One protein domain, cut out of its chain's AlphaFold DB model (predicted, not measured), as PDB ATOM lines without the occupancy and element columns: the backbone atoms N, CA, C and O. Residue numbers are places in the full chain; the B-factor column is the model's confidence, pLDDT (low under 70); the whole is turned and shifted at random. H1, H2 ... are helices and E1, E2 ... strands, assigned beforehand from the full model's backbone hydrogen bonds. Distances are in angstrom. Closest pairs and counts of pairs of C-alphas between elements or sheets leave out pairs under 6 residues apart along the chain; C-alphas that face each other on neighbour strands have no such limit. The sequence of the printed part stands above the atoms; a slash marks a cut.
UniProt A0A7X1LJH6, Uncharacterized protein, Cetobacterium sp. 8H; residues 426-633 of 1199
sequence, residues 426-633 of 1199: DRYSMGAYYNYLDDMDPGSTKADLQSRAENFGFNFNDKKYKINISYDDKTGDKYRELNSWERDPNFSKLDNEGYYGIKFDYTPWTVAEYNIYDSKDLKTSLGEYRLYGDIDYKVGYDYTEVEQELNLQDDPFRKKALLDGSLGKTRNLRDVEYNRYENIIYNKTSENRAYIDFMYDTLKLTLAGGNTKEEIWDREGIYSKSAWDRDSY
ATOM      1  N   ASP A 426     334.897 289.167 395.817       92.44
ATOM      2  CA  ASP A 426     334.979 289.220 394.349       92.44
ATOM      3  C   ASP A 426     335.920 288.167 393.744       92.44
ATOM      4  O   ASP A 426     335.771 287.798 392.580       92.44
ATOM      5  N   ARG A 427     336.897 287.673 394.515       93.12
ATOM      6  CA  ARG A 427     337.905 286.717 394.038       93.12
ATOM      7  C   ARG A 427     337.667 285.295 394.533       93.12
ATOM      8  O   ARG A 427     337.883 284.358 393.771       93.12
ATOM      9  N   TYR A 428     337.250 285.137 395.785       93.75
ATOM     10  CA  TYR A 428     337.151 283.849 396.462       93.75
ATOM     11  C   TYR A 428     335.791 283.661 397.129       93.75
ATOM     12  O   TYR A 428     335.247 284.595 397.718       93.75
ATOM     13  N   SER A 429     335.292 282.428 397.099       96.06
ATOM     14  CA  SER A 429     334.237 281.947 397.993       96.06
ATOM     15  C   SER A 429     334.750 280.717 398.730       96.06
ATOM     16  O   SER A 429     335.320 279.831 398.106       96.06
ATOM     17  N   MET A 430     334.579 280.668 400.043       96.75
ATOM     18  CA  MET A 430     334.938 279.537 400.891       96.75
ATOM     19  C   MET A 430     333.817 279.315 401.901       96.75
ATOM     20  O   MET A 430     333.246 280.277 402.409       96.75
ATOM     21  N   GLY A 431     333.516 278.070 402.214       97.12
ATOM     22  CA  GLY A 431     332.471 277.703 403.153       97.12
ATOM     23  C   GLY A 431     332.843 276.425 403.873       97.12
ATOM     24  O   GLY A 431     333.485 275.565 403.287       97.12
ATOM     25  N   ALA A 432     332.463 276.302 405.132       97.81
ATOM     26  CA  ALA A 432     332.520 275.052 405.867       97.81
ATOM     27  C   ALA A 432     331.261 274.924 406.716       97.81
ATOM     28  O   ALA A 432     330.746 275.938 407.196       97.81
ATOM     29  N   TYR A 433     330.781 273.705 406.901       97.94
ATOM     30  CA  TYR A 433     329.699 273.420 407.824       97.94
ATOM     31  C   TYR A 433     329.954 272.113 408.577       97.94
ATOM     32  O   TYR A 433     330.677 271.241 408.095       97.94
ATOM     33  N   TYR A 434     329.381 272.023 409.769       97.75
ATOM     34  CA  TYR A 434     329.345 270.842 410.614       97.75
ATOM     35  C   TYR A 434     327.953 270.765 411.229       97.75
ATOM     36  O   TYR A 434     327.557 271.709 411.912       97.75
ATOM     37  N   ASN A 435     327.233 269.681 410.964       96.50
ATOM     38  CA  ASN A 435     325.912 269.425 411.520       96.50
ATOM     39  C   ASN A 435     325.969 268.111 412.290       96.50
ATOM     40  O   ASN A 435     326.422 267.100 411.760       96.50
ATOM     41  N   TYR A 436     325.495 268.136 413.521       96.12
ATOM     42  CA  TYR A 436     325.409 266.979 414.394       96.12
ATOM     43  C   TYR A 436     323.969 266.822 414.870       96.12
ATOM     44  O   TYR A 436     323.363 267.825 415.248       96.12
ATOM     45  N   LEU A 437     323.460 265.596 414.869       94.81
ATOM     46  CA  LEU A 437     322.150 265.206 415.382       94.81
ATOM     47  C   LEU A 437     322.308 263.930 416.213       94.81
ATOM     48  O   LEU A 437     322.954 262.978 415.770       94.81
ATOM     49  N   ASP A 438     321.719 263.926 417.400       92.56
ATOM     50  CA  ASP A 438     321.477 262.734 418.212       92.56
ATOM     51  C   ASP A 438     320.081 262.873 418.816       92.56
ATOM     52  O   ASP A 438     319.856 263.709 419.697       92.56
ATOM     53  N   ASP A 439     319.157 262.105 418.265       89.06
ATOM     54  CA  ASP A 439     317.756 262.040 418.646       89.06
ATOM     55  C   ASP A 439     317.617 261.113 419.861       89.06
ATOM     56  O   ASP A 439     318.094 259.967 419.877       89.06
ATOM     57  N   MET A 440     317.015 261.650 420.917       84.81
ATOM     58  CA  MET A 440     316.859 260.963 422.194       84.81
ATOM     59  C   MET A 440     315.556 260.162 422.274       84.81
ATOM     60  O   MET A 440     315.426 259.331 423.179       84.81
ATOM     61  N   ASP A 441     314.627 260.384 421.346       81.19
ATOM     62  CA  ASP A 441     313.307 259.775 421.245       81.19
ATOM     63  C   ASP A 441     312.981 259.300 419.819       81.19
ATOM     64  O   ASP A 441     311.900 259.586 419.308       81.19
ATOM     65  N   PRO A 442     313.850 258.492 419.182       84.62
ATOM     66  CA  PRO A 442     313.716 258.175 417.772       84.62
ATOM     67  C   PRO A 442     312.368 257.571 417.404       84.62
ATOM     68  O   PRO A 442     311.960 256.516 417.902       84.62
ATOM     69  N   GLY A 443     311.706 258.243 416.468       81.62
ATOM     70  CA  GLY A 443     310.409 257.857 415.949       81.62
ATOM     71  C   GLY A 443     309.237 258.324 416.800       81.62
ATOM     72  O   GLY A 443     308.129 257.846 416.534       81.62
ATOM     73  N   SER A 444     309.434 259.225 417.774       79.69
ATOM     74  CA  SER A 444     308.400 259.961 418.527       79.69
ATOM     75  C   SER A 444     307.496 260.810 417.624       79.69
ATOM     76  O   SER A 444     306.321 261.046 417.936       79.69
ATOM     77  N   THR A 445     307.995 261.207 416.450       82.50
ATOM     78  CA  THR A 445     307.270 262.001 415.461       82.50
ATOM     79  C   THR A 445     307.426 261.475 414.033       82.50
ATOM     80  O   THR A 445     308.337 260.735 413.685       82.50
ATOM     81  N   LYS A 446     306.526 261.903 413.136       83.38
ATOM     82  CA  LYS A 446     306.657 261.632 411.689       83.38
ATOM     83  C   LYS A 446     307.842 262.360 411.042       83.38
ATOM     84  O   LYS A 446     308.176 262.059 409.901       83.38
ATOM     85  N   ALA A 447     308.401 263.370 411.709       85.69
ATOM     86  CA  ALA A 447     309.519 264.145 411.189       85.69
ATOM     87  C   ALA A 447     310.877 263.466 411.444       85.69
ATOM     88  O   ALA A 447     311.854 263.856 410.801       85.69
ATOM     89  N   ASP A 448     310.916 262.437 412.295       85.44
ATOM     90  CA  ASP A 448     312.134 261.743 412.721       85.44
ATOM     91  C   ASP A 448     312.600 260.788 411.619       85.44
ATOM     92  O   ASP A 448     312.338 259.582 411.615       85.44
ATOM     93  N   LEU A 449     313.243 261.361 410.606       91.12
ATOM     94  CA  LEU A 449     313.783 260.626 409.462       91.12
ATOM     95  C   LEU A 449     315.255 260.236 409.647       91.12
ATOM     96  O   LEU A 449     315.815 259.564 408.780       91.12
ATOM     97  N   GLN A 450     315.874 260.637 410.756       92.19
ATOM     98  CA  GLN A 450     317.216 260.253 411.192       92.19
ATOM     99  C   GLN A 450     317.258 260.330 412.716       92.19
ATOM    100  O   GLN A 450     316.756 261.304 413.260       92.19
ATOM    101  N   SER A 451     317.897 259.363 413.378       90.88
ATOM    102  CA  SER A 451     318.188 259.451 414.812       90.88
ATOM    103  C   SER A 451     319.615 259.894 415.104       90.88
ATOM    104  O   SER A 451     319.930 260.366 416.192       90.88
ATOM    105  N   ARG A 452     320.523 259.736 414.137       93.38
ATOM    106  CA  ARG A 452     321.936 260.089 414.284       93.38
ATOM    107  C   ARG A 452     322.433 260.691 412.992       93.38
ATOM    108  O   ARG A 452     322.259 260.100 411.930       93.38
ATOM    109  N   ALA A 453     323.119 261.823 413.085       94.81
ATOM    110  CA  ALA A 453     323.867 262.360 411.961       94.81
ATOM    111  C   ALA A 453     325.135 263.086 412.415       94.81
ATOM    112  O   ALA A 453     325.121 263.848 413.379       94.81
ATOM    113  N   GLU A 454     326.224 262.907 411.677       96.62
ATOM    114  CA  GLU A 454     327.419 263.740 411.774       96.62
ATOM    115  C   GLU A 454     327.877 264.089 410.358       96.62
ATOM    116  O   GLU A 454     328.494 263.296 409.645       96.62
ATOM    117  N   ASN A 455     327.517 265.296 409.932       96.62
ATOM    118  CA  ASN A 455     327.750 265.793 408.589       96.62
ATOM    119  C   ASN A 455     328.803 266.896 408.624       96.62
ATOM    120  O   ASN A 455     328.703 267.848 409.398       96.62
ATOM    121  N   PHE A 456     329.782 266.824 407.735       97.12
ATOM    122  CA  PHE A 456     330.810 267.835 407.568       97.12
ATOM    123  C   PHE A 456     330.975 268.167 406.093       97.12
ATOM    124  O   PHE A 456     331.140 267.286 405.257       97.12
ATOM    125  N   GLY A 457     331.016 269.453 405.762       97.38
ATOM    126  CA  GLY A 457     331.293 269.870 404.398       97.38
ATOM    127  C   GLY A 457     332.183 271.091 404.321       97.38
ATOM    128  O   GLY A 457     332.226 271.935 405.214       97.38
ATOM    129  N   PHE A 458     332.898 271.198 403.211       97.25
ATOM    130  CA  PHE A 458     333.773 272.315 402.900       97.25
ATOM    131  C   PHE A 458     333.698 272.650 401.414       97.25
ATOM    132  O   PHE A 458     333.683 271.767 400.564       97.25
ATOM    133  N   ASN A 459     333.709 273.935 401.075       97.12
ATOM    134  CA  ASN A 459     333.865 274.392 399.706       97.12
ATOM    135  C   ASN A 459     334.882 275.530 399.592       97.12
ATOM    136  O   ASN A 459     335.074 276.338 400.501       97.12
ATOM    137  N   PHE A 460     335.529 275.593 398.436       97.12
ATOM    138  CA  PHE A 460     336.425 276.659 398.026       97.12
ATOM    139  C   PHE A 460     336.303 276.894 396.522       97.12
ATOM    140  O   PHE A 460     336.329 275.956 395.731       97.12
ATOM    141  N   ASN A 461     336.216 278.157 396.122       96.69
ATOM    142  CA  ASN A 461     336.126 278.589 394.737       96.69
ATOM    143  C   ASN A 461     337.022 279.818 394.507       96.69
ATOM    144  O   ASN A 461     336.832 280.850 395.157       96.69
ATOM    145  N   ASP A 462     337.972 279.727 393.571       95.44
ATOM    146  CA  ASP A 462     338.663 280.878 392.974       95.44
ATOM    147  C   ASP A 462     337.930 281.279 391.687       95.44
ATOM    148  O   ASP A 462     338.073 280.643 390.637       95.44
ATOM    149  N   LYS A 463     337.189 282.392 391.757       94.00
ATOM    150  CA  LYS A 463     336.343 282.905 390.670       94.00
ATOM    151  C   LYS A 463     337.156 283.329 389.438       94.00
ATOM    152  O   LYS A 463     336.617 283.366 388.335       94.00
ATOM    153  N   LYS A 464     338.444 283.660 389.601       91.94
ATOM    154  CA  LYS A 464     339.309 284.137 388.511       91.94
ATOM    155  C   LYS A 464     339.882 282.983 387.699       91.94
ATOM    156  O   LYS A 464     339.899 283.058 386.475       91.94
ATOM    157  N   TYR A 465     340.399 281.962 388.377       89.00
ATOM    158  CA  TYR A 465     340.998 280.800 387.715       89.00
ATOM    159  C   TYR A 465     340.009 279.644 387.535       89.00
ATOM    160  O   TYR A 465     340.393 278.610 386.997       89.00
ATOM    161  N   LYS A 466     338.750 279.827 387.963       92.62
ATOM    162  CA  LYS A 466     337.672 278.828 387.931       92.62
ATOM    163  C   LYS A 466     338.045 277.528 388.665       92.62
ATOM    164  O   LYS A 466     337.613 276.445 388.278       92.62
ATOM    165  N   ILE A 467     338.861 277.634 389.719       95.12
ATOM    166  CA  ILE A 467     339.236 276.496 390.570       95.12
ATOM    167  C   ILE A 467     338.106 276.272 391.567       95.12
ATOM    168  O   ILE A 467     337.738 277.210 392.264       95.12
ATOM    169  N   ASN A 468     337.595 275.048 391.666       96.50
ATOM    170  CA  ASN A 468     336.532 274.679 392.599       96.50
ATOM    171  C   ASN A 468     336.929 273.415 393.359       96.50
ATOM    172  O   ASN A 468     337.412 272.467 392.753       96.50
ATOM    173  N   ILE A 469     336.727 273.393 394.669       97.12
ATOM    174  CA  ILE A 469     336.875 272.218 395.529       97.12
ATOM    175  C   ILE A 469     335.631 272.185 396.405       97.12
ATOM    176  O   ILE A 469     335.338 273.174 397.073       97.12
ATOM    177  N   SER A 470     334.906 271.078 396.416       97.81
ATOM    178  CA  SER A 470     333.815 270.835 397.354       97.81
ATOM    179  C   SER A 470     333.953 269.439 397.932       97.81
ATOM    180  O   SER A 470     334.161 268.502 397.173       97.81
ATOM    181  N   TYR A 471     333.846 269.322 399.245       98.06
ATOM    182  CA  TYR A 471     333.807 268.072 399.985       98.06
ATOM    183  C   TYR A 471     332.538 268.049 400.830       98.06
ATOM    184  O   TYR A 471     332.219 269.057 401.466       98.06
ATOM    185  N   ASP A 472     331.843 266.925 400.828       98.06
ATOM    186  CA  ASP A 472     330.647 266.663 401.619       98.06
ATOM    187  C   ASP A 472     330.802 265.264 402.216       98.06
ATOM    188  O   ASP A 472     331.037 264.317 401.475       98.06
ATOM    189  N   ASP A 473     330.742 265.149 403.534       97.94
ATOM    190  CA  ASP A 473     330.785 263.904 404.296       97.94
ATOM    191  C   ASP A 473     329.515 263.866 405.128       97.94
ATOM    192  O   ASP A 473     329.257 264.782 405.910       97.94
ATOM    193  N   LYS A 474     328.690 262.858 404.907       97.00
ATOM    194  CA  LYS A 474     327.463 262.640 405.654       97.00
ATOM    195  C   LYS A 474     327.558 261.273 406.275       97.00
ATOM    196  O   LYS A 474     327.800 260.314 405.551       97.00
ATOM    197  N   THR A 475     327.361 261.203 407.580       96.38
ATOM    198  CA  THR A 475     327.333 259.937 408.306       96.38
ATOM    199  C   THR A 475     326.120 259.898 409.207       96.38
ATOM    200  O   THR A 475     325.657 260.953 409.647       96.38
ATOM    201  N   GLY A 476     325.594 258.709 409.471       95.81
ATOM    202  CA  GLY A 476     324.416 258.561 410.313       95.81
ATOM    203  C   GLY A 476     323.534 257.396 409.911       95.81
ATOM    204  O   GLY A 476     323.952 256.492 409.193       95.81
ATOM    205  N   ASP A 477     322.295 257.441 410.371       95.81
ATOM    206  CA  ASP A 477     321.260 256.479 410.017       95.81
ATOM    207  C   ASP A 477     320.174 257.128 409.146       95.81
ATOM    208  O   ASP A 477     320.217 258.315 408.793       95.81
ATOM    209  N   LYS A 478     319.207 256.308 408.739       95.94
ATOM    210  CA  LYS A 478     318.024 256.748 408.002       95.94
ATOM    211  C   LYS A 478     316.806 256.005 408.522       95.94
ATOM    212  O   LYS A 478     316.827 254.780 408.595       95.94
ATOM    213  N   TYR A 479     315.749 256.743 408.829       93.88
ATOM    214  CA  TYR A 479     314.457 256.224 409.264       93.88
ATOM    215  C   TYR A 479     313.413 256.406 408.160       93.88
ATOM    216  O   TYR A 479     313.500 257.310 407.322       93.88
ATOM    217  N   ARG A 480     312.405 255.532 408.167       93.06
ATOM    218  CA  ARG A 480     311.239 255.584 407.285       93.06
ATOM    219  C   ARG A 480     309.959 255.660 408.103       93.06
ATOM    220  O   ARG A 480     309.857 255.038 409.157       93.06
ATOM    221  N   GLU A 481     308.956 256.359 407.585       91.81
ATOM    222  CA  GLU A 481     307.622 256.366 408.187       91.81
ATOM    223  C   GLU A 481     307.008 254.956 408.192       91.81
ATOM    224  O   GLU A 481     307.125 254.191 407.223       91.81
ATOM    225  N   LEU A 482     306.338 254.621 409.297       88.19
ATOM    226  CA  LEU A 482     305.471 253.456 409.376       88.19
ATOM    227  C   LEU A 482     304.168 253.725 408.639       88.19
ATOM    228  O   LEU A 482     303.554 254.792 408.725       88.19
ATOM    229  N   ASN A 483     303.729 252.713 407.906       88.56
ATOM    230  CA  ASN A 483     302.533 252.803 407.089       88.56
ATOM    231  C   ASN A 483     301.273 252.473 407.896       88.56
ATOM    232  O   ASN A 483     301.350 251.853 408.955       88.56
ATOM    233  N   SER A 484     300.085 252.824 407.389       88.94
ATOM    234  CA  SER A 484     298.828 252.612 408.137       88.94
ATOM    235  C   SER A 484     298.515 251.146 408.478       88.94
ATOM    236  O   SER A 484     297.732 250.887 409.387       88.94
ATOM    237  N   TRP A 485     299.109 250.182 407.766       89.81
ATOM    238  CA  TRP A 485     298.989 248.747 408.057       89.81
ATOM    239  C   TRP A 485     300.101 248.204 408.974       89.81
ATOM    240  O   TRP A 485     299.991 247.071 409.423       89.81
ATOM    241  N   GLU A 486     301.169 248.972 409.224       88.31
ATOM    242  CA  GLU A 486     302.288 248.594 410.111       88.31
ATOM    243  C   GLU A 486     302.134 249.189 411.519       88.31
ATOM    244  O   GLU A 486     302.851 248.799 412.434       88.31
ATOM    245  N   ARG A 487     301.214 250.145 411.702       85.12
ATOM    246  CA  ARG A 487     301.002 250.854 412.965       85.12
ATOM    247  C   ARG A 487     299.671 250.461 413.603       85.12
ATOM    248  O   ARG A 487     298.624 250.606 412.976       85.12
ATOM    249  N   ASP A 488     299.726 250.036 414.859       87.06
ATOM    250  CA  ASP A 488     298.587 249.706 415.722       87.06
ATOM    251  C   ASP A 488     298.979 250.053 417.175       87.06
ATOM    252  O   ASP A 488     300.075 249.668 417.596       87.06
ATOM    253  N   PRO A 489     298.145 250.775 417.950       80.88
ATOM    254  CA  PRO A 489     298.445 251.135 419.342       80.88
ATOM    255  C   PRO A 489     298.752 249.938 420.250       80.88
ATOM    256  O   PRO A 489     299.454 250.077 421.245       80.88
ATOM    257  N   ASN A 490     298.243 248.751 419.919       83.50
ATOM    258  CA  ASN A 490     298.482 247.534 420.682       83.50
ATOM    259  C   ASN A 490     299.781 246.810 420.297       83.50
ATOM    260  O   ASN A 490     300.140 245.837 420.966       83.50
ATOM    261  N   PHE A 491     300.505 247.258 419.264       79.56
ATOM    262  CA  PHE A 491     301.794 246.664 418.895       79.56
ATOM    263  C   PHE A 491     302.923 247.038 419.862       79.56
ATOM    264  O   PHE A 491     303.833 246.231 420.025       79.56
ATOM    265  N   SER A 492     302.837 248.155 420.596       70.81
ATOM    266  CA  SER A 492     303.779 248.456 421.695       70.81
ATOM    267  C   SER A 492     303.765 247.379 422.790       70.81
ATOM    268  O   SER A 492     304.781 247.085 423.402       70.81
ATOM    269  N   LYS A 493     302.633 246.685 422.982       68.56
ATOM    270  CA  LYS A 493     302.511 245.545 423.912       68.56
ATOM    271  C   LYS A 493     303.219 244.277 423.406       68.56
ATOM    272  O   LYS A 493     303.269 243.275 424.126       68.56
ATOM    273  N   LEU A 494     303.664 244.261 422.145       63.56
ATOM    274  CA  LEU A 494     304.345 243.131 421.510       63.56
ATOM    275  C   LEU A 494     305.870 243.247 421.579       63.56
ATOM    276  O   LEU A 494     306.535 242.217 421.438       63.56
ATOM    277  N   ASP A 495     306.406 244.447 421.821       62.97
ATOM    278  CA  ASP A 495     307.841 244.685 421.944       62.97
ATOM    279  C   ASP A 495     308.162 245.833 422.909       62.97
ATOM    280  O   ASP A 495     307.652 246.937 422.781       62.97
ATOM    281  N   ASN A 496     309.046 245.561 423.870       52.78
ATOM    282  CA  ASN A 496     309.475 246.509 424.901       52.78
ATOM    283  C   ASN A 496     310.968 246.807 424.715       52.78
ATOM    284  O   ASN A 496     311.771 246.544 425.625       52.78
ATOM    285  N   GLU A 497     311.373 247.247 423.529       52.06
ATOM    286  CA  GLU A 497     312.720 247.758 423.282       52.06
ATOM    287  C   GLU A 497     312.692 249.280 423.397       52.06
ATOM    288  O   GLU A 497     312.280 249.974 422.478       52.06
ATOM    289  N   GLY A 498     313.099 249.806 424.553       55.34
ATOM    290  CA  GLY A 498     313.296 251.244 424.704       55.34
ATOM    291  C   GLY A 498     314.771 251.643 424.626       55.34
ATOM    292  O   GLY A 498     315.683 250.808 424.574       55.34
ATOM    293  N   TYR A 499     315.011 252.949 424.568       57.41
ATOM    294  CA  TYR A 499     316.315 253.523 424.254       57.41
ATOM    295  C   TYR A 499     317.259 253.532 425.473       57.41
ATOM    296  O   TYR A 499     316.832 253.586 426.627       57.41
ATOM    297  N   TYR A 500     318.571 253.403 425.241       59.22
ATOM    298  CA  TYR A 500     319.611 253.309 426.288       59.22
ATOM    299  C   TYR A 500     319.398 252.221 427.367       59.22
ATOM    300  O   TYR A 500     320.017 252.270 428.433       59.22
ATOM    301  N   GLY A 501     318.578 251.200 427.088       57.47
ATOM    302  CA  GLY A 501     318.264 250.119 428.028       57.47
ATOM    303  C   GLY A 501     317.138 250.441 429.017       57.47
ATOM    304  O   GLY A 501     316.938 249.674 429.962       57.47
ATOM    305  N   ILE A 502     316.411 251.542 428.808       62.84
ATOM    306  CA  ILE A 502     315.191 251.904 429.539       62.84
ATOM    307  C   ILE A 502     314.013 251.394 428.721       62.84
ATOM    308  O   ILE A 502     313.942 251.692 427.540       62.84
ATOM    309  N   LYS A 503     313.111 250.606 429.307       63.81
ATOM    310  CA  LYS A 503     311.903 250.127 428.618       63.81
ATOM    311  C   LYS A 503     310.739 251.054 428.946       63.81
ATOM    312  O   LYS A 503     310.496 251.278 430.127       63.81
ATOM    313  N   PHE A 504     310.037 251.519 427.923       65.25
ATOM    314  CA  PHE A 504     308.804 252.295 428.023       65.25
ATOM    315  C   PHE A 504     307.855 251.848 426.902       65.25
ATOM    316  O   PHE A 504     308.310 251.293 425.898       65.25
ATOM    317  N   ASP A 505     306.549 252.025 427.094       65.62
ATOM    318  CA  ASP A 505     305.535 251.560 426.146       65.62
ATOM    319  C   ASP A 505     305.246 252.668 425.117       65.62
ATOM    320  O   ASP A 505     304.527 253.622 425.394       65.62
ATOM    321  N   TYR A 506     305.798 252.542 423.906       71.38
ATOM    322  CA  TYR A 506     305.670 253.552 422.850       71.38
ATOM    323  C   TYR A 506     305.370 252.925 421.478       71.38
ATOM    324  O   TYR A 506     305.945 251.902 421.114       71.38
ATOM    325  N   THR A 507     304.452 253.527 420.706       76.62
ATOM    326  CA  THR A 507     304.159 253.113 419.319       76.62
ATOM    327  C   THR A 507     304.779 254.107 418.335       76.62
ATOM    328  O   THR A 507     304.199 255.185 418.144       76.62
ATOM    329  N   PRO A 508     305.898 253.757 417.672       81.06
ATOM    330  CA  PRO A 508     306.619 254.680 416.809       81.06
ATOM    331  C   PRO A 508     305.824 255.160 415.595       81.06
ATOM    332  O   PRO A 508     304.885 254.516 415.113       81.06
ATOM    333  N   TRP A 509     306.216 256.325 415.087       84.62
ATOM    334  CA  TRP A 509     305.790 256.858 413.796       84.62
ATOM    335  C   TRP A 509     306.777 256.519 412.680       84.62
ATOM    336  O   TRP A 509     306.361 256.409 411.525       84.62
ATOM    337  N   THR A 510     308.054 256.331 413.011       90.06
ATOM    338  CA  THR A 510     309.117 255.962 412.073       90.06
ATOM    339  C   THR A 510     309.971 254.824 412.640       90.06
ATOM    340  O   THR A 510     310.027 254.613 413.848       90.06
ATOM    341  N   VAL A 511     310.612 254.051 411.763       90.75
ATOM    342  CA  VAL A 511     311.538 252.961 412.123       90.75
ATOM    343  C   VAL A 511     312.809 253.063 411.292       90.75
ATOM    344  O   VAL A 511     312.773 253.572 410.169       90.75
ATOM    345  N   ALA A 512     313.927 252.562 411.816       92.38
ATOM    346  CA  ALA A 512     315.195 252.563 411.099       92.38
ATOM    347  C   ALA A 512     315.086 251.766 409.783       92.38
ATOM    348  O   ALA A 512     314.705 250.595 409.761       92.38
ATOM    349  N   GLU A 513     315.434 252.403 408.669       95.69
ATOM    350  CA  GLU A 513     315.600 251.782 407.352       95.69
ATOM    351  C   GLU A 513     317.049 251.298 407.192       95.69
ATOM    352  O   GLU A 513     317.293 250.146 406.839       95.69
ATOM    353  N   TYR A 514     318.014 252.155 407.541       96.56
ATOM    354  CA  TYR A 514     319.446 251.860 407.500       96.56
ATOM    355  C   TYR A 514     320.117 252.250 408.819       96.56
ATOM    356  O   TYR A 514     319.936 253.371 409.290       96.56
ATOM    357  N   ASN A 515     320.925 251.344 409.376       95.25
ATOM    358  CA  ASN A 515     321.771 251.597 410.550       95.25
ATOM    359  C   ASN A 515     322.992 252.464 410.210       95.25
ATOM    360  O   ASN A 515     323.497 253.176 411.075       95.25
ATOM    361  N   ILE A 516     323.465 252.370 408.965       96.88
ATOM    362  CA  ILE A 516     324.532 253.197 408.393       96.88
ATOM    363  C   ILE A 516     324.021 253.711 407.049       96.88
ATOM    364  O   ILE A 516     323.574 252.913 406.223       96.88
ATOM    365  N   TYR A 517     324.067 255.019 406.828       97.19
ATOM    366  CA  TYR A 517     323.661 255.679 405.589       97.19
ATOM    367  C   TYR A 517     324.640 256.812 405.259       97.19
ATOM    368  O   TYR A 517     324.305 257.999 405.242       97.19
ATOM    369  N   ASP A 518     325.881 256.416 405.003       97.88
ATOM    370  CA  ASP A 518     327.012 257.318 404.888       97.88
ATOM    371  C   ASP A 518     327.322 257.645 403.419       97.88
ATOM    372  O   ASP A 518     327.191 256.811 402.514       97.88
ATOM    373  N   SER A 519     327.786 258.867 403.161       97.69
ATOM    374  CA  SER A 519     328.253 259.293 401.843       97.69
ATOM    375  C   SER A 519     329.391 260.302 401.938       97.69
ATOM    376  O   SER A 519     329.290 261.264 402.695       97.69
ATOM    377  N   LYS A 520     330.419 260.151 401.099       98.19
ATOM    378  CA  LYS A 520     331.485 261.141 400.898       98.19
ATOM    379  C   LYS A 520     331.531 261.557 399.438       98.19
ATOM    380  O   LYS A 520     331.576 260.703 398.560       98.19
ATOM    381  N   ASP A 521     331.560 262.853 399.166       97.94
ATOM    382  CA  ASP A 521     331.619 263.420 397.817       97.94
ATOM    383  C   ASP A 521     332.638 264.566 397.777       97.94
ATOM    384  O   ASP A 521     332.390 265.672 398.257       97.94
ATOM    385  N   LEU A 522     333.813 264.295 397.212       97.88
ATOM    386  CA  LEU A 522     334.828 265.280 396.862       97.88
ATOM    387  C   LEU A 522     334.735 265.569 395.364       97.88
ATOM    388  O   LEU A 522     335.006 264.694 394.551       97.88
ATOM    389  N   LYS A 523     334.483 266.818 394.988       97.38
ATOM    390  CA  LYS A 523     334.567 267.291 393.602       97.38
ATOM    391  C   LYS A 523     335.611 268.375 393.496       97.38
ATOM    392  O   LYS A 523     335.561 269.375 394.218       97.38
ATOM    393  N   THR A 524     336.552 268.208 392.575       96.56
ATOM    394  CA  THR A 524     337.580 269.213 392.317       96.56
ATOM    395  C   THR A 524     337.660 269.561 390.838       96.56
ATOM    396  O   THR A 524     337.639 268.711 389.953       96.56
ATOM    397  N   SER A 525     337.795 270.851 390.567       94.75
ATOM    398  CA  SER A 525     338.184 271.404 389.284       94.75
ATOM    399  C   SER A 525     339.398 272.287 389.507       94.75
ATOM    400  O   SER A 525     339.349 273.260 390.256       94.75
ATOM    401  N   LEU A 526     340.491 271.961 388.831       93.56
ATOM    402  CA  LEU A 526     341.785 272.627 388.947       93.56
ATOM    403  C   LEU A 526     341.922 273.804 387.974       93.56
ATOM    404  O   LEU A 526     343.031 274.160 387.593       93.56
ATOM    405  N   GLY A 527     340.798 274.419 387.601       89.94
ATOM    406  CA  GLY A 527     340.735 275.581 386.725       89.94
ATOM    407  C   GLY A 527     340.445 275.258 385.264       89.94
ATOM    408  O   GLY A 527     340.413 274.101 384.840       89.94
ATOM    409  N   GLU A 528     340.210 276.324 384.507       92.31
ATOM    410  CA  GLU A 528     339.938 276.298 383.072       92.31
ATOM    411  C   GLU A 528     341.010 277.109 382.347       92.31
ATOM    412  O   GLU A 528     341.307 278.251 382.716       92.31
ATOM    413  N   TYR A 529     341.612 276.515 381.325       91.31
ATOM    414  CA  TYR A 529     342.786 277.054 380.658       91.31
ATOM    415  C   TYR A 529     342.624 276.988 379.146       91.31
ATOM    416  O   TYR A 529     342.077 276.032 378.610       91.31
ATOM    417  N   ARG A 530     343.185 277.968 378.442       92.06
ATOM    418  CA  ARG A 530     343.198 277.967 376.980       92.06
ATOM    419  C   ARG A 530     344.326 277.091 376.452       92.06
ATOM    420  O   ARG A 530     345.489 277.354 376.761       92.06
ATOM    421  N   LEU A 531     343.999 276.095 375.629       90.31
ATOM    422  CA  LEU A 531     344.989 275.232 374.983       90.31
ATOM    423  C   LEU A 531     345.528 275.878 373.698       90.31
ATOM    424  O   LEU A 531     346.723 276.152 373.589       90.31
ATOM    425  N   TYR A 532     344.646 276.113 372.720       85.38
ATOM    426  CA  TYR A 532     344.977 276.676 371.407       85.38
ATOM    427  C   TYR A 532     343.712 277.147 370.671       85.38
ATOM    428  O   TYR A 532     342.723 276.421 370.625       85.38
ATOM    429  N   GLY A 533     343.751 278.331 370.047       87.31
ATOM    430  CA  GLY A 533     342.581 278.905 369.367       87.31
ATOM    431  C   GLY A 533     341.411 279.115 370.334       87.31
ATOM    432  O   GLY A 533     341.613 279.687 371.406       87.31
ATOM    433  N   ASP A 534     340.236 278.612 369.953       90.25
ATOM    434  CA  ASP A 534     338.998 278.631 370.749       90.25
ATOM    435  C   ASP A 534     338.785 277.324 371.548       90.25
ATOM    436  O   ASP A 534     337.664 277.008 371.929       90.25
ATOM    437  N   ILE A 535     339.847 276.528 371.759       92.31
ATOM    438  CA  ILE A 535     339.803 275.305 372.576       92.31
ATOM    439  C   ILE A 535     340.272 275.624 373.995       92.31
ATOM    440  O   ILE A 535     341.449 275.949 374.215       92.31
ATOM    441  N   ASP A 536     339.372 275.448 374.954       93.81
ATOM    442  CA  ASP A 536     339.653 275.512 376.384       93.81
ATOM    443  C   ASP A 536     339.704 274.089 376.972       93.81
ATOM    444  O   ASP A 536     339.160 273.141 376.408       93.81
ATOM    445  N   TYR A 537     340.406 273.898 378.086       94.00
ATOM    446  CA  TYR A 537     340.447 272.624 378.796       94.00
ATOM    447  C   TYR A 537     340.312 272.811 380.304       94.00
ATOM    448  O   TYR A 537     340.773 273.803 380.874       94.00
ATOM    449  N   LYS A 538     339.692 271.829 380.955       95.31
ATOM    450  CA  LYS A 538     339.433 271.792 382.394       95.31
ATOM    451  C   LYS A 538     339.907 270.458 382.950       95.31
ATOM    452  O   LYS A 538     339.581 269.412 382.405       95.31
ATOM    453  N   VAL A 539     340.678 270.491 384.030       95.06
ATOM    454  CA  VAL A 539     341.167 269.280 384.711       95.06
ATOM    455  C   VAL A 539     340.481 269.172 386.062       95.06
ATOM    456  O   VAL A 539     340.230 270.195 386.704       95.06
ATOM    457  N   GLY A 540     340.198 267.960 386.515       96.56
ATOM    458  CA  GLY A 540     339.615 267.744 387.830       96.56
ATOM    459  C   GLY A 540     339.845 266.350 388.386       96.56
ATOM    460  O   GLY A 540     340.397 265.468 387.724       96.56
ATOM    461  N   TYR A 541     339.446 266.197 389.639       97.19
ATOM    462  CA  TYR A 541     339.487 264.955 390.392       97.19
ATOM    463  C   TYR A 541     338.238 264.866 391.256       97.19
ATOM    464  O   TYR A 541     337.978 265.782 392.041       97.19
ATOM    465  N   ASP A 542     337.518 263.765 391.130       97.69
ATOM    466  CA  ASP A 542     336.330 263.466 391.908       97.69
ATOM    467  C   ASP A 542     336.585 262.199 392.739       97.69
ATOM    468  O   ASP A 542     337.220 261.252 392.266       97.69
ATOM    469  N   TYR A 543     336.115 262.185 393.981       98.06
ATOM    470  CA  TYR A 543     336.048 260.991 394.815       98.06
ATOM    471  C   TYR A 543     334.653 260.875 395.407       98.06
ATOM    472  O   TYR A 543     334.174 261.813 396.035       98.06
ATOM    473  N   THR A 544     334.021 259.725 395.217       98.19
ATOM    474  CA  THR A 544     332.703 259.432 395.777       98.19
ATOM    475  C   THR A 544     332.764 258.131 396.549       98.19
ATOM    476  O   THR A 544     333.288 257.153 396.024       98.19
ATOM    477  N   GLU A 545     332.205 258.095 397.750       98.31
ATOM    478  CA  GLU A 545     332.022 256.892 398.557       98.31
ATOM    479  C   GLU A 545     330.596 256.862 399.107       98.31
ATOM    480  O   GLU A 545     330.064 257.897 399.498       98.31
ATOM    481  N   VAL A 546     329.971 255.691 399.115       98.00
ATOM    482  CA  VAL A 546     328.672 255.442 399.747       98.00
ATOM    483  C   VAL A 546     328.803 254.162 400.553       98.00
ATOM    484  O   VAL A 546     329.293 253.167 400.017       98.00
ATOM    485  N   GLU A 547     328.371 254.190 401.811       98.25
ATOM    486  CA  GLU A 547     328.304 253.025 402.692       98.25
ATOM    487  C   GLU A 547     326.911 252.945 403.317       98.25
ATOM    488  O   GLU A 547     326.446 253.887 403.950       98.25
ATOM    489  N   GLN A 548     326.220 251.834 403.090       98.00
ATOM    490  CA  GLN A 548     324.856 251.618 403.556       98.00
ATOM    491  C   GLN A 548     324.749 250.249 404.220       98.00
ATOM    492  O   GLN A 548     325.142 249.252 403.616       98.00
ATOM    493  N   GLU A 549     324.182 250.195 405.423       97.19
ATOM    494  CA  GLU A 549     323.873 248.958 406.149       97.19
ATOM    495  C   GLU A 549     322.390 248.948 406.520       97.19
ATOM    496  O   GLU A 549     321.918 249.818 407.253       97.19
ATOM    497  N   LEU A 550     321.642 247.987 405.980       96.12
ATOM    498  CA  LEU A 550     320.202 247.866 406.185       96.12
ATOM    499  C   LEU A 550     319.893 247.499 407.642       96.12
ATOM    500  O   LEU A 550     320.535 246.621 408.217       96.12
ATOM    501  N   ASN A 551     318.870 248.117 408.229       94.06
ATOM    502  CA  ASN A 551     318.364 247.678 409.523       94.06
ATOM    503  C   ASN A 551     317.515 246.402 409.354       94.06
ATOM    504  O   ASN A 551     316.544 246.381 408.593       94.06
ATOM    505  N   LEU A 552     317.894 245.343 410.073       91.62
ATOM    506  CA  LEU A 552     317.273 244.011 410.023       91.62
ATOM    507  C   LEU A 552     316.403 243.728 411.263       91.62
ATOM    508  O   LEU A 552     316.302 242.582 411.693       91.62
ATOM    509  N   GLN A 553     315.835 244.766 411.887       88.62
ATOM    510  CA  GLN A 553     314.954 244.609 413.043       88.62
ATOM    511  C   GLN A 553     313.637 243.937 412.632       88.62
ATOM    512  O   GLN A 553     313.022 244.277 411.614       88.62
ATOM    513  N   ASP A 554     313.207 242.984 413.458       87.94
ATOM    514  CA  ASP A 554     311.923 242.310 413.312       87.94
ATOM    515  C   ASP A 554     310.772 243.293 413.587       87.94
ATOM    516  O   ASP A 554     310.780 244.004 414.588       87.94
ATOM    517  N   ASP A 555     309.744 243.264 412.746       89.50
ATOM    518  CA  ASP A 555     308.418 243.784 413.064       89.50
ATOM    519  C   ASP A 555     307.780 242.863 414.132       89.50
ATOM    520  O   ASP A 555     307.550 241.671 413.864       89.50
ATOM    521  N   PRO A 556     307.471 243.371 415.343       85.12
ATOM    522  CA  PRO A 556     306.918 242.572 416.437       85.12
ATOM    523  C   PRO A 556     305.609 241.862 416.088       85.12
ATOM    524  O   PRO A 556     305.391 240.714 416.493       85.12
ATOM    525  N   PHE A 557     304.744 242.518 415.310       87.44
ATOM    526  CA  PHE A 557     303.488 241.938 414.857       87.44
ATOM    527  C   PHE A 557     303.751 240.771 413.910       87.44
ATOM    528  O   PHE A 557     303.232 239.670 414.122       87.44
ATOM    529  N   ARG A 558     304.611 240.960 412.905       89.38
ATOM    530  CA  ARG A 558     304.944 239.901 411.937       89.38
ATOM    531  C   ARG A 558     305.673 238.737 412.577       89.38
ATOM    532  O   ARG A 558     305.333 237.584 412.308       89.38
ATOM    533  N   LYS A 559     306.629 239.015 413.463       87.12
ATOM    534  CA  LYS A 559     307.308 238.000 414.272       87.12
ATOM    535  C   LYS A 559     306.292 237.141 415.017       87.12
ATOM    536  O   LYS A 559     306.364 235.913 414.972       87.12
ATOM    537  N   LYS A 560     305.288 237.767 415.632       85.50
ATOM    538  CA  LYS A 560     304.223 237.049 416.332       85.50
ATOM    539  C   LYS A 560     303.278 236.292 415.397       85.50
ATOM    540  O   LYS A 560     302.853 235.182 415.720       85.50
ATOM    541  N   ALA A 561     302.957 236.860 414.242       87.06
ATOM    542  CA  ALA A 561     302.075 236.245 413.256       87.06
ATOM    543  C   ALA A 561     302.703 235.015 412.577       87.06
ATOM    544  O   ALA A 561     302.009 234.030 412.316       87.06
ATOM    545  N   LEU A 562     304.012 235.064 412.305       86.50
ATOM    546  CA  LEU A 562     304.720 234.080 411.484       86.50
ATOM    547  C   LEU A 562     305.565 233.080 412.300       86.50
ATOM    548  O   LEU A 562     305.690 231.925 411.880       86.50
ATOM    549  N   LEU A 563     306.121 233.481 413.455       79.38
ATOM    550  CA  LEU A 563     307.040 232.656 414.264       79.38
ATOM    551  C   LEU A 563     306.473 232.211 415.624       79.38
ATOM    552  O   LEU A 563     306.806 231.112 416.071       79.38
ATOM    553  N   ASP A 564     305.641 233.020 416.288       63.09
ATOM    554  CA  ASP A 564     305.157 232.730 417.650       63.09
ATOM    555  C   ASP A 564     303.875 231.873 417.648       63.09
ATOM    556  O   ASP A 564     302.748 232.348 417.503       63.09
ATOM    557  N   GLY A 565     304.064 230.561 417.799       53.03
ATOM    558  CA  GLY A 565     303.019 229.552 417.946       53.03
ATOM    559  C   GLY A 565     303.623 228.196 418.324       53.03
ATOM    560  O   GLY A 565     304.826 227.978 418.222       53.03
ATOM    561  N   SER A 566     302.800 227.225 418.733       45.44
ATOM    562  CA  SER A 566     303.248 225.867 419.126       45.44
ATOM    563  C   SER A 566     303.918 225.047 418.000       45.44
ATOM    564  O   SER A 566     304.334 223.909 418.218       45.44
ATOM    565  N   LEU A 567     304.047 225.624 416.805       47.69
ATOM    566  CA  LEU A 567     304.732 225.096 415.633       47.69
ATOM    567  C   LEU A 567     305.419 226.293 414.953       47.69
ATOM    568  O   LEU A 567     304.714 227.156 414.440       47.69
ATOM    569  N   GLY A 568     306.753 226.359 414.923       56.47
ATOM    570  CA  GLY A 568     307.461 227.279 414.022       56.47
ATOM    571  C   GLY A 568     307.155 226.871 412.579       56.47
ATOM    572  O   GLY A 568     307.703 225.874 412.104       56.47
ATOM    573  N   LYS A 569     306.184 227.546 411.948       68.12
ATOM    574  CA  LYS A 569     305.578 227.121 410.674       68.12
ATOM    575  C   LYS A 569     306.256 227.733 409.458       68.12
ATOM    576  O   LYS A 569     306.491 226.993 408.508       68.12
ATOM    577  N   THR A 570     306.610 229.021 409.491       76.38
ATOM    578  CA  THR A 570     307.396 229.583 408.390       76.38
ATOM    579  C   THR A 570     308.860 229.199 408.529       76.38
ATOM    580  O   THR A 570     309.425 229.162 409.624       76.38
ATOM    581  N   ARG A 571     309.489 228.940 407.388       80.25
ATOM    582  CA  ARG A 571     310.946 228.938 407.273       80.25
ATOM    583  C   ARG A 571     311.470 230.282 406.788       80.25
ATOM    584  O   ARG A 571     312.674 230.435 406.735       80.25
ATOM    585  N   ASN A 572     310.601 231.231 406.450       86.31
ATOM    586  CA  ASN A 572     310.979 232.539 405.950       86.31
ATOM    587  C   ASN A 572     311.258 233.513 407.100       86.31
ATOM    588  O   ASN A 572     310.343 234.106 407.669       86.31
ATOM    589  N   LEU A 573     312.535 233.659 407.439       85.62
ATOM    590  CA  LEU A 573     312.993 234.541 408.514       85.62
ATOM    591  C   LEU A 573     313.152 235.993 408.054       85.62
ATOM    592  O   LEU A 573     313.212 236.883 408.884       85.62
ATOM    593  N   ARG A 574     313.196 236.247 406.745       88.50
ATOM    594  CA  ARG A 574     313.323 237.601 406.195       88.50
ATOM    595  C   ARG A 574     312.013 238.386 406.282       88.50
ATOM    596  O   ARG A 574     312.021 239.587 406.518       88.50
ATOM    597  N   ASP A 575     310.875 237.718 406.104       88.75
ATOM    598  CA  ASP A 575     309.571 238.393 406.037       88.75
ATOM    599  C   ASP A 575     309.024 238.867 407.388       88.75
ATOM    600  O   ASP A 575     307.984 239.535 407.412       88.75
ATOM    601  N   VAL A 576     309.707 238.555 408.495       89.12
ATOM    602  CA  VAL A 576     309.398 239.143 409.805       89.12
ATOM    603  C   VAL A 576     310.030 240.515 410.009       89.12
ATOM    604  O   VAL A 576     309.643 241.190 410.945       89.12
ATOM    605  N   GLU A 577     310.946 240.954 409.145       91.00
ATOM    606  CA  GLU A 577     311.636 242.243 409.265       91.00
ATOM    607  C   GLU A 577     310.782 243.424 408.765       91.00
ATOM    608  O   GLU A 577     310.023 243.305 407.790       91.00
ATOM    609  N   TYR A 578     310.998 244.616 409.338       91.44
ATOM    610  CA  TYR A 578     310.431 245.863 408.802       91.44
ATOM    611  C   TYR A 578     310.896 246.132 407.364       91.44
ATOM    612  O   TYR A 578     310.092 246.525 406.516       91.44
ATOM    613  N   ASN A 579     312.177 245.894 407.060       94.12
ATOM    614  CA  ASN A 579     312.795 246.213 405.765       94.12
ATOM    615  C   ASN A 579     312.955 244.979 404.853       94.12
ATOM    616  O   ASN A 579     313.864 244.896 404.024       94.12
ATOM    617  N   ARG A 580     312.034 244.011 404.972       92.38
ATOM    618  CA  ARG A 580     312.043 242.730 404.240       92.38
ATOM    619  C   ARG A 580     312.147 242.855 402.721       92.38
ATOM    620  O   ARG A 580     312.676 241.959 402.071       92.38
ATOM    621  N   TYR A 581     311.674 243.946 402.121       93.00
ATOM    622  CA  TYR A 581     311.713 244.102 400.667       93.00
ATOM    623  C   TYR A 581     313.110 244.422 400.130       93.00
ATOM    624  O   TYR A 581     313.361 244.153 398.958       93.00
ATOM    625  N   GLU A 582     314.054 244.864 400.958       93.88
ATOM    626  CA  GLU A 582     315.400 245.211 400.505       93.88
ATOM    627  C   GLU A 582     316.296 243.975 400.334       93.88
ATOM    628  O   GLU A 582     316.453 243.155 401.244       93.88
ATOM    629  N   ASN A 583     316.871 243.819 399.135       93.12
ATOM    630  CA  ASN A 583     317.782 242.712 398.804       93.12
ATOM    631  C   ASN A 583     319.235 243.009 399.193       93.12
ATOM    632  O   ASN A 583     319.986 242.080 399.472       93.12
ATOM    633  N   ILE A 584     319.637 244.277 399.195       94.19
ATOM    634  CA  ILE A 584     321.002 244.672 399.534       94.19
ATOM    635  C   ILE A 584     321.038 245.025 401.017       94.19
ATOM    636  O   ILE A 584     320.411 245.996 401.430       94.19
ATOM    637  N   ILE A 585     321.746 244.221 401.810       94.38
ATOM    638  CA  ILE A 585     321.865 244.434 403.262       94.38
ATOM    639  C   ILE A 585     323.104 245.243 403.635       94.38
ATOM    640  O   ILE A 585     323.128 245.884 404.679       94.38
ATOM    641  N   TYR A 586     324.119 245.226 402.771       96.19
ATOM    642  CA  TYR A 586     325.320 246.035 402.908       96.19
ATOM    643  C   TYR A 586     325.810 246.461 401.526       96.19
ATOM    644  O   TYR A 586     325.849 245.650 400.597       96.19
ATOM    645  N   ASN A 587     326.171 247.731 401.382       97.19
ATOM    646  CA  ASN A 587     326.690 248.298 400.147       97.19
ATOM    647  C   ASN A 587     327.764 249.329 400.463       97.19
ATOM    648  O   ASN A 587     327.448 250.393 400.985       97.19
ATOM    649  N   LYS A 588     329.009 249.045 400.088       98.00
ATOM    650  CA  LYS A 588     330.123 249.983 400.158       98.00
ATOM    651  C   LYS A 588     330.749 250.150 398.789       98.00
ATOM    652  O   LYS A 588     331.386 249.239 398.265       98.00
ATOM    653  N   THR A 589     330.592 251.328 398.203       97.12
ATOM    654  CA  THR A 589     331.170 251.661 396.895       97.12
ATOM    655  C   THR A 589     332.037 252.894 397.017       97.12
ATOM    656  O   THR A 589     331.655 253.849 397.679       97.12
ATOM    657  N   SER A 590     333.211 252.882 396.389       97.62
ATOM    658  CA  SER A 590     334.078 254.054 396.284       97.62
ATOM    659  C   SER A 590     334.644 254.182 394.875       97.62
ATOM    660  O   SER A 590     335.009 253.185 394.254       97.62
ATOM    661  N   GLU A 591     334.733 255.401 394.359       97.81
ATOM    662  CA  GLU A 591     335.315 255.711 393.057       97.81
ATOM    663  C   GLU A 591     336.267 256.896 393.191       97.81
ATOM    664  O   GLU A 591     335.894 257.935 393.726       97.81
ATOM    665  N   ASN A 592     337.490 256.746 392.683       97.88
ATOM    666  CA  ASN A 592     338.431 257.842 392.480       97.88
ATOM    667  C   ASN A 592     338.524 258.094 390.977       97.88
ATOM    668  O   ASN A 592     338.890 257.180 390.240       97.88
ATOM    669  N   ARG A 593     338.238 259.312 390.515       97.50
ATOM    670  CA  ARG A 593     338.149 259.658 389.092       97.50
ATOM    671  C   ARG A 593     338.920 260.939 388.787       97.50
ATOM    672  O   ARG A 593     338.499 262.025 389.165       97.50
ATOM    673  N   ALA A 594     340.015 260.843 388.037       97.44
ATOM    674  CA  ALA A 594     340.693 262.005 387.462       97.44
ATOM    675  C   ALA A 594     340.209 262.234 386.026       97.44
ATOM    676  O   ALA A 594     340.071 261.273 385.269       97.44
ATOM    677  N   TYR A 595     339.977 263.486 385.630       97.12
ATOM    678  CA  TYR A 595     339.470 263.808 384.295       97.12
ATOM    679  C   TYR A 595     340.101 265.060 383.679       97.12
ATOM    680  O   TYR A 595     340.574 265.962 384.373       97.12
ATOM    681  N   ILE A 596     340.071 265.104 382.348       96.56
ATOM    682  CA  ILE A 596     340.385 266.260 381.511       96.56
ATOM    683  C   ILE A 596     339.239 266.432 380.513       96.56
ATOM    684  O   ILE A 596     338.983 265.546 379.701       96.56
ATOM    685  N   ASP A 597     338.585 267.584 380.557       95.75
ATOM    686  CA  ASP A 597     337.584 268.015 379.586       95.75
ATOM    687  C   ASP A 597     338.234 268.982 378.590       95.75
ATOM    688  O   ASP A 597     338.830 269.974 379.006       95.75
ATOM    689  N   PHE A 598     338.107 268.729 377.290       95.44
ATOM    690  CA  PHE A 598     338.434 269.665 376.213       95.44
ATOM    691  C   PHE A 598     337.135 270.237 375.651       95.44
ATOM    692  O   PHE A 598     336.259 269.476 375.254       95.44
ATOM    693  N   MET A 599     337.019 271.558 375.610       93.81
ATOM    694  CA  MET A 599     335.808 272.285 375.236       93.81
ATOM    695  C   MET A 599     336.089 273.142 373.999       93.81
ATOM    696  O   MET A 599     337.072 273.884 373.968       93.81
ATOM    697  N   TYR A 600     335.241 273.026 372.980       91.94
ATOM    698  CA  TYR A 600     335.274 273.827 371.757       91.94
ATOM    699  C   TYR A 600     333.844 274.202 371.365       91.94
ATOM    700  O   TYR A 600     333.081 273.342 370.928       91.94
ATOM    701  N   ASP A 601     333.496 275.481 371.512       88.12
ATOM    702  CA  ASP A 601     332.116 275.974 371.384       88.12
ATOM    703  C   ASP A 601     331.159 275.196 372.313       88.12
ATOM    704  O   ASP A 601     331.315 275.269 373.531       88.12
ATOM    705  N   THR A 602     330.225 274.415 371.768       87.44
ATOM    706  CA  THR A 602     329.294 273.561 372.524       87.44
ATOM    707  C   THR A 602     329.773 272.111 372.672       87.44
ATOM    708  O   THR A 602     329.190 271.344 373.440       87.44
ATOM    709  N   LEU A 603     330.847 271.723 371.971       92.06
ATOM    710  CA  LEU A 603     331.398 270.369 371.983       92.06
ATOM    711  C   LEU A 603     332.369 270.176 373.155       92.06
ATOM    712  O   LEU A 603     333.300 270.958 373.352       92.06
ATOM    713  N   LYS A 604     332.219 269.063 373.869       95.19
ATOM    714  CA  LYS A 604     333.053 268.656 374.997       95.19
ATOM    715  C   LYS A 604     333.551 267.218 374.819       95.19
ATOM    716  O   LYS A 604     332.762 266.286 374.702       95.19
ATOM    717  N   LEU A 605     334.870 267.030 374.840       95.81
ATOM    718  CA  LEU A 605     335.544 265.728 374.886       95.81
ATOM    719  C   LEU A 605     336.113 265.505 376.291       95.81
ATOM    720  O   LEU A 605     336.991 266.248 376.720       95.81
ATOM    721  N   THR A 606     335.676 264.457 376.977       96.69
ATOM    722  CA  THR A 606     336.164 264.063 378.304       96.69
ATOM    723  C   THR A 606     337.082 262.853 378.190       96.69
ATOM    724  O   THR A 606     336.703 261.828 377.628       96.69
ATOM    725  N   LEU A 607     338.278 262.942 378.767       97.75
ATOM    726  CA  LEU A 607     339.158 261.802 379.026       97.75
ATOM    727  C   LEU A 607     339.278 261.634 380.537       97.75
ATOM    728  O   LEU A 607     339.655 262.582 381.223       97.75
ATOM    729  N   ALA A 608     338.978 260.452 381.060       97.50
ATOM    730  CA  ALA A 608     339.055 260.185 382.489       97.50
ATOM    731  C   ALA A 608     339.665 258.816 382.789       97.50
ATOM    732  O   ALA A 608     339.741 257.940 381.929       97.50
ATOM    733  N   GLY A 609     340.126 258.636 384.019       97.50
ATOM    734  CA  GLY A 609     340.605 257.355 384.508       97.50
ATOM    735  C   GLY A 609     340.768 257.358 386.017       97.50
ATOM    736  O   GLY A 609     340.801 258.417 386.652       97.50
ATOM    737  N   GLY A 610     340.849 256.168 386.596       97.44
ATOM    738  CA  GLY A 610     340.822 256.037 388.041       97.44
ATOM    739  C   GLY A 610     340.628 254.610 388.520       97.44
ATOM    740  O   GLY A 610     341.005 253.670 387.823       97.44
ATOM    741  N   ASN A 611     340.061 254.457 389.712       97.25
ATOM    742  CA  ASN A 611     339.739 253.151 390.274       97.25
ATOM    743  C   ASN A 611     338.389 253.150 390.993       97.25
ATOM    744  O   ASN A 611     337.908 254.189 391.445       97.25
ATOM    745  N   THR A 612     337.794 251.968 391.087       95.88
ATOM    746  CA  THR A 612     336.539 251.719 391.789       95.88
ATOM    747  C   THR A 612     336.726 250.525 392.715       95.88
ATOM    748  O   THR A 612     337.403 249.564 392.354       95.88
ATOM    749  N   LYS A 613     336.140 250.592 393.910       96.00
ATOM    750  CA  LYS A 613     336.023 249.464 394.837       96.00
ATOM    751  C   LYS A 613     334.574 249.293 395.228       96.00
ATOM    752  O   LYS A 613     333.912 250.282 395.535       96.00
ATOM    753  N   GLU A 614     334.104 248.061 395.239       95.06
ATOM    754  CA  GLU A 614     332.718 247.724 395.541       95.06
ATOM    755  C   GLU A 614     332.691 246.504 396.448       95.06
ATOM    756  O   GLU A 614     333.332 245.503 396.138       95.06
ATOM    757  N   GLU A 615     331.928 246.580 397.531       95.00
ATOM    758  CA  GLU A 615     331.552 245.461 398.382       95.00
ATOM    759  C   GLU A 615     330.037 245.497 398.581       95.00
ATOM    760  O   GLU A 615     329.495 246.448 399.138       95.00
ATOM    761  N   ILE A 616     329.344 244.477 398.081       94.94
ATOM    762  CA  ILE A 616     327.881 244.404 398.105       94.94
ATOM    763  C   ILE A 616     327.470 243.056 398.679       94.94
ATOM    764  O   ILE A 616     327.949 242.015 398.224       94.94
ATOM    765  N   TRP A 617     326.599 243.062 399.684       93.12
ATOM    766  CA  TRP A 617     326.036 241.852 400.277       93.12
ATOM    767  C   TRP A 617     324.566 241.750 399.884       93.12
ATOM    768  O   TRP A 617     323.741 242.585 400.260       93.12
ATOM    769  N   ASP A 618     324.253 240.725 399.100       92.31
ATOM    770  CA  ASP A 618     322.944 240.533 398.481       92.31
ATOM    771  C   ASP A 618     322.278 239.257 398.992       92.31
ATOM    772  O   ASP A 618     322.840 238.164 398.890       92.31
ATOM    773  N   ARG A 619     321.061 239.389 399.511       91.19
ATOM    774  CA  ARG A 619     320.221 238.277 399.979       91.19
ATOM    775  C   ARG A 619     319.113 237.898 398.996       91.19
ATOM    776  O   ARG A 619     318.131 237.257 399.366       91.19
ATOM    777  N   GLU A 620     319.233 238.297 397.734       90.75
ATOM    778  CA  GLU A 620     318.298 237.914 396.683       90.75
ATOM    779  C   GLU A 620     318.121 236.385 396.602       90.75
ATOM    780  O   GLU A 620     319.074 235.626 396.391       90.75
ATOM    781  N   GLY A 621     316.868 235.936 396.735       88.38
ATOM    782  CA  GLY A 621     316.502 234.518 396.714       88.38
ATOM    783  C   GLY A 621     316.799 233.753 398.006       88.38
ATOM    784  O   GLY A 621     316.607 232.539 398.036       88.38
ATOM    785  N   ILE A 622     317.273 234.422 399.063       89.25
ATOM    786  CA  ILE A 622     317.608 233.806 400.349       89.25
ATOM    787  C   ILE A 622     316.611 234.286 401.404       89.25
ATOM    788  O   ILE A 622     316.564 235.461 401.754       89.25
ATOM    789  N   TYR A 623     315.805 233.349 401.900       88.06
ATOM    790  CA  TYR A 623     314.712 233.626 402.837       88.06
ATOM    791  C   TYR A 623     314.775 232.748 404.098       88.06
ATOM    792  O   TYR A 623     314.184 233.093 405.117       88.06
ATOM    793  N   SER A 624     315.493 231.616 404.054       83.88
ATOM    794  CA  SER A 624     315.435 230.567 405.086       83.88
ATOM    795  C   SER A 624     316.467 230.649 406.210       83.88
ATOM    796  O   SER A 624     316.575 229.732 407.028       83.88
ATOM    797  N   LYS A 625     317.268 231.712 406.237       81.88
ATOM    798  CA  LYS A 625     318.439 231.848 407.107       81.88
ATOM    799  C   LYS A 625     318.317 233.093 407.976       81.88
ATOM    800  O   LYS A 625     317.681 234.059 407.572       81.88
ATOM    801  N   SER A 626     318.892 233.044 409.178       77.00
ATOM    802  CA  SER A 626     318.866 234.181 410.103       77.00
ATOM    803  C   SER A 626     319.723 235.314 409.551       77.00
ATOM    804  O   SER A 626     320.783 235.035 409.000       77.00
ATOM    805  N   ALA A 627     319.324 236.571 409.740       68.31
ATOM    806  CA  ALA A 627     320.020 237.769 409.252       68.31
ATOM    807  C   ALA A 627     321.562 237.742 409.391       68.31
ATOM    808  O   ALA A 627     322.267 238.251 408.526       68.31
ATOM    809  N   TRP A 628     322.087 237.088 410.433       65.62
ATOM    810  CA  TRP A 628     323.515 237.060 410.775       65.62
ATOM    811  C   TRP A 628     324.239 235.740 410.461       65.62
ATOM    812  O   TRP A 628     325.416 235.587 410.797       65.62
ATOM    813  N   ASP A 629     323.570 234.774 409.827       78.38
ATOM    814  CA  ASP A 629     324.234 233.573 409.320       78.38
ATOM    815  C   ASP A 629     325.008 233.896 408.027       78.38
ATOM    816  O   ASP A 629     324.524 234.603 407.147       78.38
ATOM    817  N   ARG A 630     326.206 233.320 407.854       77.44
ATOM    818  CA  ARG A 630     327.049 233.538 406.656       77.44
ATOM    819  C   ARG A 630     326.352 233.163 405.343       77.44
ATOM    820  O   ARG A 630     326.659 233.730 404.302       77.44
ATOM    821  N   ASP A 631     325.445 232.191 405.382       80.12
ATOM    822  CA  ASP A 631     324.712 231.724 404.200       80.12
ATOM    823  C   ASP A 631     323.446 232.559 403.909       80.12
ATOM    824  O   ASP A 631     322.654 232.183 403.044       80.12
ATOM    825  N   SER A 632     323.231 233.670 404.625       84.25
ATOM    826  CA  SER A 632     322.065 234.555 404.465       84.25
ATOM    827  C   SER A 632     322.206 235.569 403.336       84.25
ATOM    828  O   SER A 632     321.234 236.222 402.967       84.25
ATOM    829  N   TYR A 633     323.404 235.698 402.772       89.56
ATOM    830  CA  TYR A 633     323.722 236.649 401.716       89.56
ATOM    831  C   TYR A 633     324.904 236.157 400.876       89.56
ATOM    832  O   TYR A 633     325.650 235.252 401.247       89.56
TER     833      TYR A 633
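Overview. This is residues 426 to 633 of the 1199 residues of an uncharacterized protein of Cetobacterium sp. 8H (UniProt A0A7X1LJH6). Picture one long, twisted sheet, a single layer of long strands side by side (E1, E2, E3, E5, E6, E7 and E8, with short E4 beside one end of E5), and no named helix over either face. The long links and the two short helices, H1 and H2, gather beyond one end of the strands, while tight turns close the E2-E3, E5-E6 and E7-E8 hairpins at the other end, and residues 564 to 569 stick out. The printed part has 208 residues, with eight named strands and two named helices in the order E1 E2 E3 E4 H1 E5 E6 H2 E7 E8, and its class is mostly strand. The sheet is branched at E5, and its neighbour pairs are antiparallel. The whole is loose, with a radius of gyration of the C-alphas of 23.8 A, and a rod of 82 by 37 by 27 A.

Arrangement. Start with the sheet at its edge strand E1, residues 428 to 439, and look beside it for E2, residues 452 to 462; the two form an antiparallel hairpin at 178 degrees, with N 433 and O 457 2.8 A apart. On the other side of E2 you find E3, residues 467 to 476, also in a hairpin with it, at 179 degrees, with N 458 and O 471 at 2.8 A. E1, E2 and E3 make a meander, each strand the antiparallel neighbour of the one before. E3 runs on into E4, residues 478 to 481, across a break of 1 residue, at 62 degrees. Next look at E5, residues 510 to 532, which bends by 62 degrees at residue 515 and has staggered pairing. On one side of it lie E4, beside residues 510 to 514, with N 480 and O 511 at 2.8 A, and E3, beside residues 516 to 527, with N 521 and O 472 at 2.8 A. On the other side lies E6, residues 535 to 550, in a hairpin with E5 at 170 degrees, with N 522 and O 543 at 2.8 A. E7, residues 584 to 600, is the antiparallel neighbour of E6 at 175 degrees, with N 542 and O 593 at 2.8 A. E8, residues 603 to 618, is an edge strand in a hairpin with E7 at 172 degrees, with N 590 and O 613 at 2.8 A. E7 bends by 57 degrees at residue 594 and E8 by 68 degrees at residue 610. H1, residues 491 to 494, and H2, residues 556 to 562, are not on the sheet; they touch, the closest C-alphas being those of Leu 494 and Pro 556, 5.7 A apart. In H2 every O i to N i+4 pair is within hydrogen-bond range; H1 is too short for such a pair, and its 1 pair of O i and N i+3 is within range.

Along the chain. Find C-alpha 428 at (337.151, 283.849, 396.462); from there E1 runs 36.7 A to C-alpha 439. E2 measures 34.1 A and E3 30.5 A from first to last C-alpha, and E4 only 10.4 A. H1 spans 5.1 A. E5, the longest strand, starts at C-alpha 510, at (309.117, 255.962, 412.073), and ends 58.0 A away at C-alpha 532. E6 covers 47.6 A, H2 10.1 A and E7 42.7 A. E8 covers 40.8 A and ends at C-alpha 618, at (322.944, 240.533, 398.481).

Size, cuts and confidence. Look for the two C-alphas farthest apart at Gly 533 and Ser 566, 82.7 A from each other. The printed part has no cut. The long links are E1 to E2, H1 to E5 and H2 to E7, with 12, 15 and 21 residues. The model's mean pLDDT over the printed part is 88.6; it is under 70 at residues 493 to 505, 564 to 569 and 627 to 628.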